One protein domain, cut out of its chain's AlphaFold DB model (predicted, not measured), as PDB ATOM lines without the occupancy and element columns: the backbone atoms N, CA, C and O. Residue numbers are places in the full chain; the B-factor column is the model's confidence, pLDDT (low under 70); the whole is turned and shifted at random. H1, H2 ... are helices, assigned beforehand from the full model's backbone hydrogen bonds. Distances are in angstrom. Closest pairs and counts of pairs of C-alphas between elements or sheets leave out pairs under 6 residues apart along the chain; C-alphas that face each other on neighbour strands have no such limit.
ATOM      1  N   SER A   9      84.117  -9.820 176.195       60.75
ATOM      2  CA  SER A   9      85.222 -10.182 175.282       60.75
ATOM      3  C   SER A   9      84.962 -11.457 174.461       60.75
ATOM      4  O   SER A   9      85.083 -11.432 173.237       60.75
ATOM      5  N   LEU A  10      84.520 -12.558 175.085       59.66
ATOM      6  CA  LEU A  10      84.318 -13.832 174.378       59.66
ATOM      7  C   LEU A  10      83.077 -13.805 173.472       59.66
ATOM      8  O   LEU A  10      83.127 -14.262 172.332       59.66
ATOM      9  N   ALA A  11      81.964 -13.251 173.961       57.03
ATOM     10  CA  ALA A  11      80.720 -13.161 173.200       57.03
ATOM     11  C   ALA A  11      80.828 -12.158 172.045       57.03
ATOM     12  O   ALA A  11      80.346 -12.440 170.946       57.03
ATOM     13  N   THR A  12      81.528 -11.036 172.251       63.19
ATOM     14  CA  THR A  12      81.852 -10.084 171.180       63.19
ATOM     15  C   THR A  12      82.828 -10.711 170.191       63.19
ATOM     16  O   THR A  12      82.556 -10.707 168.998       63.19
ATOM     17  N   ALA A  13      83.906 -11.362 170.629       61.88
ATOM     18  CA  ALA A  13      84.801 -12.063 169.708       61.88
ATOM     19  C   ALA A  13      84.050 -13.126 168.883       61.88
ATOM     20  O   ALA A  13      84.206 -13.202 167.663       61.88
ATOM     21  N   HIS A  14      83.158 -13.895 169.511       65.00
ATOM     22  CA  HIS A  14      82.341 -14.892 168.823       65.00
ATOM     23  C   HIS A  14      81.339 -14.253 167.844       65.00
ATOM     24  O   HIS A  14      81.156 -14.761 166.734       65.00
ATOM     25  N   LEU A  15      80.751 -13.103 168.199       64.88
ATOM     26  CA  LEU A  15      79.938 -12.272 167.308       64.88
ATOM     27  C   LEU A  15      80.712 -11.866 166.058       64.88
ATOM     28  O   LEU A  15      80.250 -12.086 164.937       64.88
ATOM     29  N   LEU A  16      81.883 -11.275 166.256       65.69
ATOM     30  CA  LEU A  16      82.709 -10.738 165.189       65.69
ATOM     31  C   LEU A  16      83.207 -11.848 164.272       65.69
ATOM     32  O   LEU A  16      83.155 -11.695 163.058       65.69
ATOM     33  N   LEU A  17      83.590 -13.002 164.820       69.25
ATOM     34  CA  LEU A  17      83.958 -14.180 164.035       69.25
ATOM     35  C   LEU A  17      82.775 -14.722 163.231       69.25
ATOM     36  O   LEU A  17      82.943 -15.096 162.068       69.25
ATOM     37  N   ARG A  18      81.568 -14.731 163.806       69.69
ATOM     38  CA  ARG A  18      80.353 -15.169 163.110       69.69
ATOM     39  C   ARG A  18      79.974 -14.205 161.988       69.69
ATOM     40  O   ARG A  18      79.711 -14.660 160.877       69.69
ATOM     41  N   LEU A  19      80.015 -12.898 162.240       68.56
ATOM     42  CA  LEU A  19      79.810 -11.862 161.227       68.56
ATOM     43  C   LEU A  19      80.888 -11.910 160.143       68.56
ATOM     44  O   LEU A  19      80.554 -11.915 158.966       68.56
ATOM     45  N   ARG A  20      82.166 -12.026 160.516       68.38
ATOM     46  CA  ARG A  20      83.294 -12.162 159.583       68.38
ATOM     47  C   ARG A  20      83.128 -13.394 158.704       68.38
ATOM     48  O   ARG A  20      83.300 -13.280 157.497       68.38
ATOM     49  N   ARG A  21      82.728 -14.546 159.258       70.69
ATOM     50  CA  ARG A  21      82.409 -15.750 158.468       70.69
ATOM     51  C   ARG A  21      81.271 -15.504 157.488       70.69
ATOM     52  O   ARG A  21      81.382 -15.896 156.335       70.69
ATOM     53  N   ILE A  22      80.197 -14.867 157.945       67.81
ATOM     54  CA  ILE A  22      79.018 -14.567 157.128       67.81
ATOM     55  C   ILE A  22      79.377 -13.627 155.970       67.81
ATOM     56  O   ILE A  22      79.067 -13.920 154.819       67.81
ATOM     57  N   VAL A  23      80.060 -12.525 156.277       67.44
ATOM     58  CA  VAL A  23      80.485 -11.521 155.300       67.44
ATOM     59  C   VAL A  23      81.483 -12.131 154.316       67.44
ATOM     60  O   VAL A  23      81.305 -11.995 153.112       67.44
ATOM     61  N   ASN A  24      82.490 -12.862 154.800       66.31
ATOM     62  CA  ASN A  24      83.498 -13.487 153.943       66.31
ATOM     63  C   ASN A  24      82.901 -14.589 153.050       66.31
ATOM     64  O   ASN A  24      83.204 -14.651 151.864       66.31
ATOM     65  N   SER A  25      82.000 -15.412 153.596       64.06
ATOM     66  CA  SER A  25      81.264 -16.413 152.818       64.06
ATOM     67  C   SER A  25      80.433 -15.755 151.718       64.06
ATOM     68  O   SER A  25      80.463 -16.240 150.597       64.06
ATOM     69  N   TYR A  26      79.762 -14.631 151.993       56.69
ATOM     70  CA  TYR A  26      78.970 -13.907 150.995       56.69
ATOM     71  C   TYR A  26      79.813 -13.399 149.812       56.69
ATOM     72  O   TYR A  26      79.389 -13.531 148.669       56.69
ATOM     73  N   TYR A  27      81.024 -12.878 150.050       52.56
ATOM     74  CA  TYR A  27      81.906 -12.411 148.969       52.56
ATOM     75  C   TYR A  27      82.526 -13.541 148.127       52.56
ATOM     76  O   TYR A  27      82.930 -13.280 146.997       52.56
ATOM     77  N   GLN A  28      82.572 -14.786 148.618       52.88
ATOM     78  CA  GLN A  28      83.049 -15.932 147.827       52.88
ATOM     79  C   GLN A  28      82.014 -16.461 146.815       52.88
ATOM     80  O   GLN A  28      82.405 -17.121 145.859       52.88
ATOM     81  N   VAL A  29      80.716 -16.169 146.990       50.28
ATOM     82  CA  VAL A  29      79.618 -16.670 146.129       50.28
ATOM     83  C   VAL A  29      79.027 -15.625 145.175       50.28
ATOM     84  O   VAL A  29      77.930 -15.823 144.661       50.28
ATOM     85  N   VAL A  30      79.729 -14.523 144.885       46.22
ATOM     86  CA  VAL A  30      79.306 -13.586 143.826       46.22
ATOM     87  C   VAL A  30      80.174 -13.773 142.575       46.22
ATOM     88  O   VAL A  30      81.108 -12.999 142.371       46.22
ATOM     89  N   GLU A  61      76.176 -21.834 178.455       45.88
ATOM     90  CA  GLU A  61      77.195 -20.935 177.900       45.88
ATOM     91  C   GLU A  61      76.936 -20.544 176.426       45.88
ATOM     92  O   GLU A  61      76.999 -19.366 176.070       45.88
ATOM     93  N   ALA A  62      76.551 -21.486 175.556       51.94
ATOM     94  CA  ALA A  62      76.132 -21.203 174.178       51.94
ATOM     95  C   ALA A  62      74.828 -20.376 174.102       51.94
ATOM     96  O   ALA A  62      74.658 -19.552 173.201       51.94
ATOM     97  N   ARG A  63      73.907 -20.540 175.060       51.00
ATOM     98  CA  ARG A  63      72.680 -19.722 175.150       51.00
ATOM     99  C   ARG A  63      72.948 -18.321 175.693       51.00
ATOM    100  O   ARG A  63      72.374 -17.363 175.171       51.00
ATOM    101  N   LEU A  64      73.815 -18.193 176.700       52.78
ATOM    102  CA  LEU A  64      74.254 -16.907 177.253       52.78
ATOM    103  C   LEU A  64      74.966 -16.086 176.172       52.78
ATOM    104  O   LEU A  64      74.550 -14.961 175.890       52.78
ATOM    105  N   THR A  65      75.892 -16.710 175.437       63.16
ATOM    106  CA  THR A  65      76.543 -16.064 174.288       63.16
ATOM    107  C   THR A  65      75.548 -15.672 173.195       63.16
ATOM    108  O   THR A  65      75.726 -14.630 172.579       63.16
ATOM    109  N   LYS A  66      74.462 -16.424 172.956       66.06
ATOM    110  CA  LYS A  66      73.441 -16.091 171.935       66.06
ATOM    111  C   LYS A  66      72.619 -14.842 172.284       66.06
ATOM    112  O   LYS A  66      72.216 -14.112 171.375       66.06
ATOM    113  N   LYS A  67      72.347 -14.585 173.569       70.69
ATOM    114  CA  LYS A  67      71.640 -13.372 174.015       70.69
ATOM    115  C   LYS A  67      72.543 -12.143 173.899       70.69
ATOM    116  O   LYS A  67      72.147 -11.168 173.267       70.69
ATOM    117  N   GLU A  68      73.765 -12.236 174.408       68.88
ATOM    118  CA  GLU A  68      74.771 -11.169 174.315       68.88
ATOM    119  C   GLU A  68      75.120 -10.852 172.851       68.88
ATOM    120  O   GLU A  68      75.173  -9.690 172.448       68.88
ATOM    121  N   LEU A  69      75.228 -11.891 172.014       69.75
ATOM    122  CA  LEU A  69      75.372 -11.799 170.560       69.75
ATOM    123  C   LEU A  69      74.250 -10.970 169.930       69.75
ATOM    124  O   LEU A  69      74.510 -10.091 169.107       69.75
ATOM    125  N   ARG A  70      72.994 -11.250 170.298       73.62
ATOM    126  CA  ARG A  70      71.826 -10.516 169.791       73.62
ATOM    127  C   ARG A  70      71.853  -9.057 170.224       73.62
ATOM    128  O   ARG A  70      71.580  -8.199 169.393       73.62
ATOM    129  N   GLU A  71      72.184  -8.773 171.477       76.81
ATOM    130  CA  GLU A  71      72.236  -7.405 172.002       76.81
ATOM    131  C   GLU A  71      73.323  -6.570 171.316       76.81
ATOM    132  O   GLU A  71      73.059  -5.444 170.892       76.81
ATOM    133  N   ALA A  72      74.519  -7.129 171.127       74.06
ATOM    134  CA  ALA A  72      75.602  -6.452 170.420       74.06
ATOM    135  C   ALA A  72      75.281  -6.238 168.926       74.06
ATOM    136  O   ALA A  72      75.511  -5.150 168.395       74.06
ATOM    137  N   LEU A  73      74.644  -7.212 168.262       75.75
ATOM    138  CA  LEU A  73      74.114  -7.028 166.903       75.75
ATOM    139  C   LEU A  73      73.070  -5.922 166.840       75.75
ATOM    140  O   LEU A  73      73.091  -5.121 165.912       75.75
ATOM    141  N   PHE A  74      72.180  -5.854 167.827       79.88
ATOM    142  CA  PHE A  74      71.146  -4.830 167.881       79.88
ATOM    143  C   PHE A  74      71.744  -3.429 168.055       79.88
ATOM    144  O   PHE A  74      71.284  -2.488 167.412       79.88
ATOM    145  N   ARG A  75      72.819  -3.291 168.846       81.19
ATOM    146  CA  ARG A  75      73.584  -2.037 168.961       81.19
ATOM    147  C   ARG A  75      74.184  -1.625 167.617       81.19
ATOM    148  O   ARG A  75      73.988  -0.487 167.203       81.19
ATOM    149  N   LEU A  76      74.824  -2.541 166.890       79.69
ATOM    150  CA  LEU A  76      75.356  -2.250 165.550       79.69
ATOM    151  C   LEU A  76      74.240  -1.909 164.550       79.69
ATOM    152  O   LEU A  76      74.354  -0.950 163.791       79.69
ATOM    153  N   PHE A  77      73.132  -2.650 164.574       83.25
ATOM    154  CA  PHE A  77      71.967  -2.407 163.719       83.25
ATOM    155  C   PHE A  77      71.254  -1.092 164.030       83.25
ATOM    156  O   PHE A  77      70.692  -0.500 163.115       83.25
ATOM    157  N   SER A  78      71.326  -0.595 165.267       83.38
ATOM    158  CA  SER A  78      70.783   0.718 165.633       83.38
ATOM    159  C   SER A  78      71.511   1.891 164.963       83.38
ATOM    160  O   SER A  78      70.931   2.962 164.812       83.38
ATOM    161  N   LEU A  79      72.754   1.678 164.515       84.81
ATOM    162  CA  LEU A  79      73.549   2.659 163.767       84.81
ATOM    163  C   LEU A  79      73.329   2.563 162.246       84.81
ATOM    164  O   LEU A  79      73.736   3.449 161.494       84.81
ATOM    165  N   LEU A  80      72.699   1.482 161.779       85.88
ATOM    166  CA  LEU A  80      72.288   1.293 160.390       85.88
ATOM    167  C   LEU A  80      70.886   1.871 160.170       85.88
ATOM    168  O   LEU A  80      70.119   2.098 161.103       85.88
ATOM    169  N   THR A  81      70.509   2.090 158.908       88.50
ATOM    170  CA  THR A  81      69.121   2.479 158.627       88.50
ATOM    171  C   THR A  81      68.175   1.308 158.928       88.50
ATOM    172  O   THR A  81      68.549   0.146 158.733       88.50
ATOM    173  N   PRO A  82      66.914   1.562 159.326       86.06
ATOM    174  CA  PRO A  82      65.962   0.497 159.656       86.06
ATOM    175  C   PRO A  82      65.724  -0.472 158.489       86.06
ATOM    176  O   PRO A  82      65.475  -1.655 158.703       86.06
ATOM    177  N   ARG A  83      65.854   0.003 157.243       86.38
ATOM    178  CA  ARG A  83      65.773  -0.842 156.043       86.38
ATOM    179  C   ARG A  83      66.970  -1.783 155.925       86.38
ATOM    180  O   ARG A  83      66.779  -2.963 155.658       86.38
ATOM    181  N   GLU A  84      68.182  -1.278 156.135       88.38
ATOM    182  CA  GLU A  84      69.420  -2.065 156.086       88.38
ATOM    183  C   GLU A  84      69.459  -3.113 157.203       88.38
ATOM    184  O   GLU A  84      69.678  -4.293 156.931       88.38
ATOM    185  N   ALA A  85      69.166  -2.698 158.438       87.00
ATOM    186  CA  ALA A  85      69.080  -3.590 159.590       87.00
ATOM    187  C   ALA A  85      68.074  -4.723 159.344       87.00
ATOM    188  O   ALA A  85      68.400  -5.888 159.548       87.00
ATOM    189  N   LEU A  86      66.884  -4.404 158.823       85.69
ATOM    190  CA  LEU A  86      65.851  -5.399 158.539       85.69
ATOM    191  C   LEU A  86      66.284  -6.410 157.466       85.69
ATOM    192  O   LEU A  86      66.042  -7.606 157.639       85.69
ATOM    193  N   VAL A  87      66.960  -5.972 156.394       86.56
ATOM    194  CA  VAL A  87      67.518  -6.895 155.386       86.56
ATOM    195  C   VAL A  87      68.524  -7.847 156.031       86.56
ATOM    196  O   VAL A  87      68.391  -9.059 155.865       86.56
ATOM    197  N   LEU A  88      69.484  -7.333 156.809       84.56
ATOM    198  CA  LEU A  88      70.505  -8.166 157.457       84.56
ATOM    199  C   LEU A  88      69.896  -9.118 158.500       84.56
ATOM    200  O   LEU A  88      70.249 -10.297 158.539       84.56
ATOM    201  N   MET A  89      68.938  -8.647 159.301       82.19
ATOM    202  CA  MET A  89      68.223  -9.464 160.286       82.19
ATOM    203  C   MET A  89      67.505 -10.643 159.629       82.19
ATOM    204  O   MET A  89      67.673 -11.784 160.060       82.19
ATOM    205  N   LEU A  90      66.747 -10.390 158.557       83.31
ATOM    206  CA  LEU A  90      66.022 -11.436 157.833       83.31
ATOM    207  C   LEU A  90      66.958 -12.379 157.070       83.31
ATOM    208  O   LEU A  90      66.691 -13.578 156.982       83.31
ATOM    209  N   ARG A  91      68.055 -11.856 156.520       81.94
ATOM    210  CA  ARG A  91      69.023 -12.649 155.762       81.94
ATOM    211  C   ARG A  91      69.778 -13.629 156.650       81.94
ATOM    212  O   ARG A  91      69.947 -14.791 156.285       81.94
ATOM    213  N   PHE A  92      70.210 -13.169 157.820       74.12
ATOM    214  CA  PHE A  92      71.046 -13.953 158.727       74.12
ATOM    215  C   PHE A  92      70.262 -14.647 159.844       74.12
ATOM    216  O   PHE A  92      70.853 -15.427 160.589       74.12
ATOM    217  N   GLY A  93      68.947 -14.416 159.940       75.38
ATOM    218  CA  GLY A  93      68.102 -14.987 160.993       75.38
ATOM    219  C   GLY A  93      68.432 -14.414 162.374       75.38
ATOM    220  O   GLY A  93      68.405 -15.126 163.377       75.38
ATOM    221  N   ILE A  94      68.816 -13.136 162.432       70.12
ATOM    222  CA  ILE A  94      69.189 -12.446 163.669       70.12
ATOM    223  C   ILE A  94      67.943 -11.716 164.190       70.12
ATOM    224  O   ILE A  94      67.513 -10.733 163.593       70.12
ATOM    225  N   GLY A  95      67.354 -12.185 165.297       70.56
ATOM    226  CA  GLY A  95      66.202 -11.540 165.949       70.56
ATOM    227  C   GLY A  95      64.998 -12.468 166.139       70.56
ATOM    228  O   GLY A  95      65.163 -13.576 166.647       70.56
ATOM    229  N   SER A  96      63.795 -12.009 165.755       58.75
ATOM    230  CA  SER A  96      62.496 -12.655 166.058       58.75
ATOM    231  C   SER A  96      62.259 -14.015 165.397       58.75
ATOM    232  O   SER A  96      61.345 -14.732 165.793       58.75
ATOM    233  N   SER A  97      63.043 -14.389 164.389       57.62
ATOM    234  CA  SER A  97      62.995 -15.731 163.814       57.62
ATOM    235  C   SER A  97      64.400 -16.146 163.403       57.62
ATOM    236  O   SER A  97      65.053 -15.437 162.645       57.62
ATOM    237  N   GLU A  98      64.854 -17.311 163.867       63.62
ATOM    238  CA  GLU A  98      66.142 -17.904 163.459       63.62
ATOM    239  C   GLU A  98      66.111 -18.433 162.011       63.62
ATOM    240  O   GLU A  98      67.078 -19.009 161.515       63.62
ATOM    241  N   LYS A  99      64.994 -18.217 161.306       71.94
ATOM    242  CA  LYS A  99      64.813 -18.563 159.901       71.94
ATOM    243  C   LYS A  99      65.474 -17.517 159.004       71.94
ATOM    244  O   LYS A  99      65.149 -16.332 159.066       71.94
ATOM    245  N   LYS A 100      66.364 -17.986 158.131       77.00
ATOM    246  CA  LYS A 100      66.965 -17.192 157.054       77.00
ATOM    247  C   LYS A 100      65.969 -17.057 155.905       77.00
ATOM    248  O   LYS A 100      65.353 -18.045 155.509       77.00
ATOM    249  N   PHE A 101      65.841 -15.859 155.347       78.56
ATOM    250  CA  PHE A 101      64.989 -15.602 154.186       78.56
ATOM    251  C   PHE A 101      65.817 -15.393 152.908       78.56
ATOM    252  O   PHE A 101      66.952 -14.901 152.932       78.56
ATOM    253  N   THR A 102      65.245 -15.778 151.764       84.81
ATOM    254  CA  THR A 102      65.810 -15.479 150.440       84.81
ATOM    255  C   THR A 102      65.644 -13.993 150.119       84.81
ATOM    256  O   THR A 102      64.727 -13.345 150.624       84.81
ATOM    257  N   LEU A 103      66.514 -13.440 149.263       81.25
ATOM    258  CA  LEU A 103      66.442 -12.031 148.840       81.25
ATOM    259  C   LEU A 103      65.069 -11.675 148.257       81.25
ATOM    260  O   LEU A 103      64.538 -10.600 148.513       81.25
ATOM    261  N   ASP A 104      64.478 -12.618 147.534       80.69
ATOM    262  CA  ASP A 104      63.161 -12.506 146.923       80.69
ATOM    263  C   ASP A 104      62.022 -12.471 147.969       80.69
ATOM    264  O   ASP A 104      61.166 -11.584 147.956       80.69
ATOM    265  N   ALA A 105      62.063 -13.356 148.976       84.69
ATOM    266  CA  ALA A 105      61.111 -13.330 150.090       84.69
ATOM    267  C   ALA A 105      61.246 -12.065 150.954       84.69
ATOM    268  O   ALA A 105      60.249 -11.547 151.460       84.69
ATOM    269  N   ILE A 106      62.471 -11.561 151.115       85.38
ATOM    270  CA  ILE A 106      62.752 -10.294 151.794       85.38
ATOM    271  C   ILE A 106      62.172  -9.128 150.981       85.38
ATOM    272  O   ILE A 106      61.465  -8.295 151.546       85.38
ATOM    273  N   GLY A 107      62.389  -9.103 149.663       84.88
ATOM    274  CA  GLY A 107      61.897  -8.061 148.758       84.88
ATOM    275  C   GLY A 107      60.377  -7.903 148.769       84.88
ATOM    276  O   GLY A 107      59.872  -6.781 148.832       84.88
ATOM    277  N   ARG A 108      59.646  -9.026 148.835       87.31
ATOM    278  CA  ARG A 108      58.178  -9.049 148.972       87.31
ATOM    279  C   ARG A 108      57.650  -8.484 150.293       87.31
ATOM    280  O   ARG A 108      56.495  -8.073 150.349       87.31
ATOM    281  N   ARG A 109      58.451  -8.484 151.363       85.31
ATOM    282  CA  ARG A 109      58.035  -7.950 152.674       85.31
ATOM    283  C   ARG A 109      58.114  -6.430 152.756       85.31
ATOM    284  O   ARG A 109      57.490  -5.848 153.640       85.31
ATOM    285  N   PHE A 110      58.859  -5.787 151.860       83.19
ATOM    286  CA  PHE A 110      58.908  -4.331 151.797       83.19
ATOM    287  C   PHE A 110      57.606  -3.752 151.232       83.19
ATOM    288  O   PHE A 110      56.924  -4.360 150.409       83.19
ATOM    289  N   ARG A 111      57.255  -2.553 151.701       80.81
ATOM    290  CA  ARG A 111      56.110  -1.764 151.231       80.81
ATOM    291  C   ARG A 111      56.635  -0.372 150.840       80.81
ATOM    292  O   ARG A 111      57.025   0.369 151.745       80.81
ATOM    293  N   PRO A 112      56.686  -0.005 149.543       85.31
ATOM    294  CA  PRO A 112      56.366  -0.826 148.365       85.31
ATOM    295  C   PRO A 112      57.331  -2.019 148.185       85.31
ATOM    296  O   PRO A 112      58.446  -1.972 148.711       85.31
ATOM    297  N   PRO A 113      56.910  -3.084 147.472       84.75
ATOM    298  CA  PRO A 113      57.759  -4.241 147.208       84.75
ATOM    299  C   PRO A 113      58.992  -3.830 146.405       84.75
ATOM    300  O   PRO A 113      58.928  -2.951 145.544       84.75
ATOM    301  N   VAL A 114      60.125  -4.466 146.696       86.69
ATOM    302  CA  VAL A 114      61.397  -4.185 146.022       86.69
ATOM    303  C   VAL A 114      61.899  -5.424 145.295       86.69
ATOM    304  O   VAL A 114      61.760  -6.544 145.789       86.69
ATOM    305  N   CYS A 115      62.510  -5.221 144.128       86.62
ATOM    306  CA  CYS A 115      63.089  -6.312 143.352       86.62
ATOM    307  C   CYS A 115      64.246  -6.976 144.108       86.62
ATOM    308  O   CYS A 115      64.951  -6.330 144.891       86.62
ATOM    309  N   ARG A 116      64.493  -8.251 143.799       85.00
ATOM    310  CA  ARG A 116      65.610  -9.041 144.334       85.00
ATOM    311  C   ARG A 116      66.945  -8.288 144.274       85.00
ATOM    312  O   ARG A 116      67.650  -8.205 145.278       85.00
ATOM    313  N   GLU A 117      67.255  -7.681 143.131       80.19
ATOM    314  CA  GLU A 117      68.498  -6.924 142.939       80.19
ATOM    315  C   GLU A 117      68.573  -5.682 143.836       80.19
ATOM    316  O   GLU A 117      69.626  -5.349 144.380       80.19
ATOM    317  N   ARG A 118      67.437  -5.028 144.092       83.56
ATOM    318  CA  ARG A 118      67.395  -3.887 145.008       83.56
ATOM    319  C   ARG A 118      67.694  -4.310 146.447       83.56
ATOM    320  O   ARG A 118      68.393  -3.586 147.152       83.56
ATOM    321  N   VAL A 119      67.220  -5.484 146.875       84.56
ATOM    322  CA  VAL A 119      67.574  -6.061 148.185       84.56
ATOM    323  C   VAL A 119      69.070  -6.358 148.254       84.56
ATOM    324  O   VAL A 119      69.697  -6.009 149.251       84.56
ATOM    325  N   ARG A 120      69.658  -6.910 147.183       84.75
ATOM    326  CA  ARG A 120      71.108  -7.164 147.081       84.75
ATOM    327  C   ARG A 120      71.928  -5.882 147.247       84.75
ATOM    328  O   ARG A 120      72.911  -5.861 147.984       84.75
ATOM    329  N   GLN A 121      71.510  -4.790 146.605       84.69
ATOM    330  CA  GLN A 121      72.168  -3.485 146.744       84.69
ATOM    331  C   GLN A 121      72.097  -2.947 148.181       84.69
ATOM    332  O   GLN A 121      73.090  -2.430 148.702       84.69
ATOM    333  N   ILE A 122      70.930  -3.068 148.828       86.31
ATOM    334  CA  ILE A 122      70.742  -2.653 150.226       86.31
ATOM    335  C   ILE A 122      71.628  -3.497 151.146       86.31
ATOM    336  O   ILE A 122      72.314  -2.938 151.995       86.31
ATOM    337  N   GLU A 123      71.671  -4.815 150.945       84.31
ATOM    338  CA  GLU A 123      72.535  -5.735 151.690       84.31
ATOM    339  C   GLU A 123      74.015  -5.363 151.545       84.31
ATOM    340  O   GLU A 123      74.698  -5.183 152.549       84.31
ATOM    341  N   ALA A 124      74.508  -5.165 150.319       83.50
ATOM    342  CA  ALA A 124      75.901  -4.791 150.074       83.50
ATOM    343  C   ALA A 124      76.274  -3.465 150.758       83.50
ATOM    344  O   ALA A 124      77.339  -3.339 151.370       83.50
ATOM    345  N   THR A 125      75.372  -2.481 150.702       85.88
ATOM    346  CA  THR A 125      75.555  -1.185 151.371       85.88
ATOM    347  C   THR A 125      75.577  -1.349 152.892       85.88
ATOM    348  O   THR A 125      76.451  -0.798 153.564       85.88
ATOM    349  N   ALA A 126      74.659  -2.152 153.431       86.88
ATOM    350  CA  ALA A 126      74.563  -2.445 154.852       86.88
ATOM    351  C   ALA A 126      75.813  -3.170 155.370       86.88
ATOM    352  O   ALA A 126      76.354  -2.785 156.402       86.88
ATOM    353  N   ILE A 127      76.321  -4.162 154.634       83.44
ATOM    354  CA  ILE A 127      77.549  -4.897 154.971       83.44
ATOM    355  C   ILE A 127      78.755  -3.956 154.990       83.44
ATOM    356  O   ILE A 127      79.545  -3.988 155.933       83.44
ATOM    357  N   LYS A 128      78.889  -3.081 153.986       84.31
ATOM    358  CA  LYS A 128      79.987  -2.106 153.923       84.31
ATOM    359  C   LYS A 128      79.973  -1.164 155.130       84.31
ATOM    360  O   LYS A 128      81.021  -0.911 155.722       84.31
ATOM    361  N   LYS A 129      78.792  -0.674 155.513       85.88
ATOM    362  CA  LYS A 129      78.615   0.148 156.718       85.88
ATOM    363  C   LYS A 129      78.912  -0.638 157.989       85.88
ATOM    364  O   LYS A 129      79.638  -0.139 158.836       85.88
ATOM    365  N   LEU A 130      78.408  -1.866 158.099       82.94
ATOM    366  CA  LEU A 130      78.640  -2.729 159.253       82.94
ATOM    367  C   LEU A 130      80.134  -2.984 159.464       82.94
ATOM    368  O   LEU A 130      80.595  -2.885 160.592       82.94
ATOM    369  N   LYS A 131      80.894  -3.240 158.391       80.25
ATOM    370  CA  LYS A 131      82.353  -3.397 158.456       80.25
ATOM    371  C   LYS A 131      83.035  -2.140 159.000       80.25
ATOM    372  O   LYS A 131      83.837  -2.247 159.915       80.25
ATOM    373  N   LYS A 132      82.672  -0.961 158.488       82.94
ATOM    374  CA  LYS A 132      83.219   0.314 158.975       82.94
ATOM    375  C   LYS A 132      82.895   0.545 160.455       82.94
ATOM    376  O   LYS A 132      83.776   0.897 161.226       82.94
ATOM    377  N   LEU A 133      81.652   0.288 160.864       81.62
ATOM    378  CA  LEU A 133      81.238   0.390 162.266       81.62
ATOM    379  C   LEU A 133      82.004  -0.589 163.161       81.62
ATOM    380  O   LEU A 133      82.317  -0.247 164.296       81.62
ATOM    381  N   LEU A 134      82.316  -1.780 162.641       76.56
ATOM    382  CA  LEU A 134      83.143  -2.777 163.311       76.56
ATOM    383  C   LEU A 134      84.552  -2.257 163.569       76.56
ATOM    384  O   LEU A 134      85.039  -2.349 164.687       76.56
ATOM    385  N   GLU A 135      85.179  -1.695 162.539       78.12
ATOM    386  CA  GLU A 135      86.524  -1.124 162.618       78.12
ATOM    387  C   GLU A 135      86.571   0.076 163.578       78.12
ATOM    388  O   GLU A 135      87.546   0.243 164.304       78.12
ATOM    389  N   GLU A 136      85.506   0.884 163.623       80.19
ATOM    390  CA  GLU A 136      85.403   2.057 164.499       80.19
ATOM    391  C   GLU A 136      85.118   1.705 165.968       80.19
ATOM    392  O   GLU A 136      85.692   2.322 166.863       80.19
ATOM    393  N   HIS A 137      84.223   0.747 166.236       76.69
ATOM    394  CA  HIS A 137      83.790   0.413 167.603       76.69
ATOM    395  C   HIS A 137      84.602  -0.718 168.245       76.69
ATOM    396  O   HIS A 137      84.587  -0.837 169.467       76.69
ATOM    397  N   TYR A 138      85.293  -1.529 167.438       71.62
ATOM    398  CA  TYR A 138      86.050  -2.708 167.869       71.62
ATOM    399  C   TYR A 138      87.412  -2.791 167.147       71.62
ATOM    400  O   TYR A 138      87.680  -3.751 166.408       71.62
ATOM    401  N   PRO A 139      88.286  -1.779 167.315       68.12
ATOM    402  CA  PRO A 139      89.560  -1.690 166.601       68.12
ATOM    403  C   PRO A 139      90.504  -2.859 166.912       68.12
ATOM    404  O   PRO A 139      91.322  -3.231 166.070       68.12
ATOM    405  N   GLU A 140      90.379  -3.481 168.087       65.00
ATOM    406  CA  GLU A 140      91.182  -4.636 168.494       65.00
ATOM    407  C   GLU A 140      90.971  -5.881 167.609       65.00
ATOM    408  O   GLU A 140      91.820  -6.772 167.591       65.00
ATOM    409  N   PHE A 141      89.896  -5.919 166.814       58.41
ATOM    410  CA  PHE A 141      89.558  -7.032 165.922       58.41
ATOM    411  C   PHE A 141      89.618  -6.675 164.423       58.41
ATOM    412  O   PHE A 141      89.290  -7.515 163.582       58.41
ATOM    413  N   ALA A 142      90.039  -5.453 164.075       56.53
ATOM    414  CA  ALA A 142      90.134  -4.958 162.695       56.53
ATOM    415  C   ALA A 142      91.392  -5.431 161.927       56.53
ATOM    416  O   ALA A 142      91.564  -5.067 160.763       56.53
TER     417      ALA A 142
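AT A GLANCE: This is residues 9 to 30 and 61 to 142 of the 143 residues of the protein "Sigma70_r4 domain-containing protein" of Candidatus Parcubacteria bacterium (UniProt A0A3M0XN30). One long helix, H5, runs along the body, with H3 crossing it and the short H4 packed across its beginning; beside this group H2 crosses the beginning of H1, where residues 65 to 73 of H2 touch residues 11 to 15 of H1, and from there the rest of H1 and the later part of H2 spread apart as a lopsided V, while residues 61 to 64 of H2 reach past the crossing. The V and the group of H3, H4 and H5 meet only loosely, through few close C-alpha pairs. The printed part has 104 residues with five named helices, H1 to H5 in order along the chain, and no named strand; the class is all helix, with packing mostly crossed, none of the four touching pairs being at a shallow tilt. The whole is compact, with a radius of gyration of the C-alphas of 13.7 A, and elongated, spanning 40 by 26 by 25 A.

HOW THE PARTS SIT: H5, residues 116 to 137, touches H3, residues 82 to 92, with its residues 119 to 126 alone; the closest C-alphas are those of Glu 84 and Ala 126, 5.3 A apart, and the lines are about perpendicular at 84 degrees. H5 touches H4, residues 103 to 109, with its residues 116 to 120 alone, closest at the C-alphas of Asp 104 and Arg 116, 5.0 A, about perpendicular at 82 degrees. H3 and H4 touch at a steep tilt of 50 degrees, opposite ways, with the closest C-alphas, Val 87 and Ile 106, 6.9 A apart. H2, residues 61 to 78, is close to but not clearly touching H5, where the closest C-alphas, Leu 76 and Leu 130, are 7.1 A apart. H2 is likewise close but not clearly touching H3, with C-alphas Phe 77 and Ala 85 closest at 5.2 A. H1, residues 9 to 28, touches H2 with residues 11 to 15 alone, at a steep tilt of 66 degrees, the same way; the closest C-alphas, Ala 11 and Thr 65, are 5.2 A apart. H1 is close but not clearly touching H5, closest at the C-alphas of Val 23 and Ile 127, 7.3 A. H1 and H4 are apart, as are H2 and H4. Every O i to N i+4 pair is within hydrogen-bond range in H1, H2, H3 and H5, and 2 of 3 in H4.

IN THESE COORDINATES: H5, residues 116 to 137, is 31.0 A long and ends at C-alpha 137 (83.790, 0.413, 167.603). H1, residues 9 to 28, begins at C-alpha 9 (85.222, -10.182, 175.282) and is 28.1 A long. H2, residues 61 to 78, measures 25.7 A, and H3, residues 82 to 92, 15.3 A. H4 is residues 103 to 109.

THE WHOLE: The farthest C-alphas, Glu 61 and Pro 112, are 41.4 A apart. Residues 31 to 60 are not printed, and C-alphas 30 and 61 are 34.9 A apart across the cut. The link H2 to H3 is tight; H3 to H4 and H4 to H5 are short. Mean pLDDT of the printed part is 74.5, and 36 residues are under 70, among them 9 to 20 and 22 to 30.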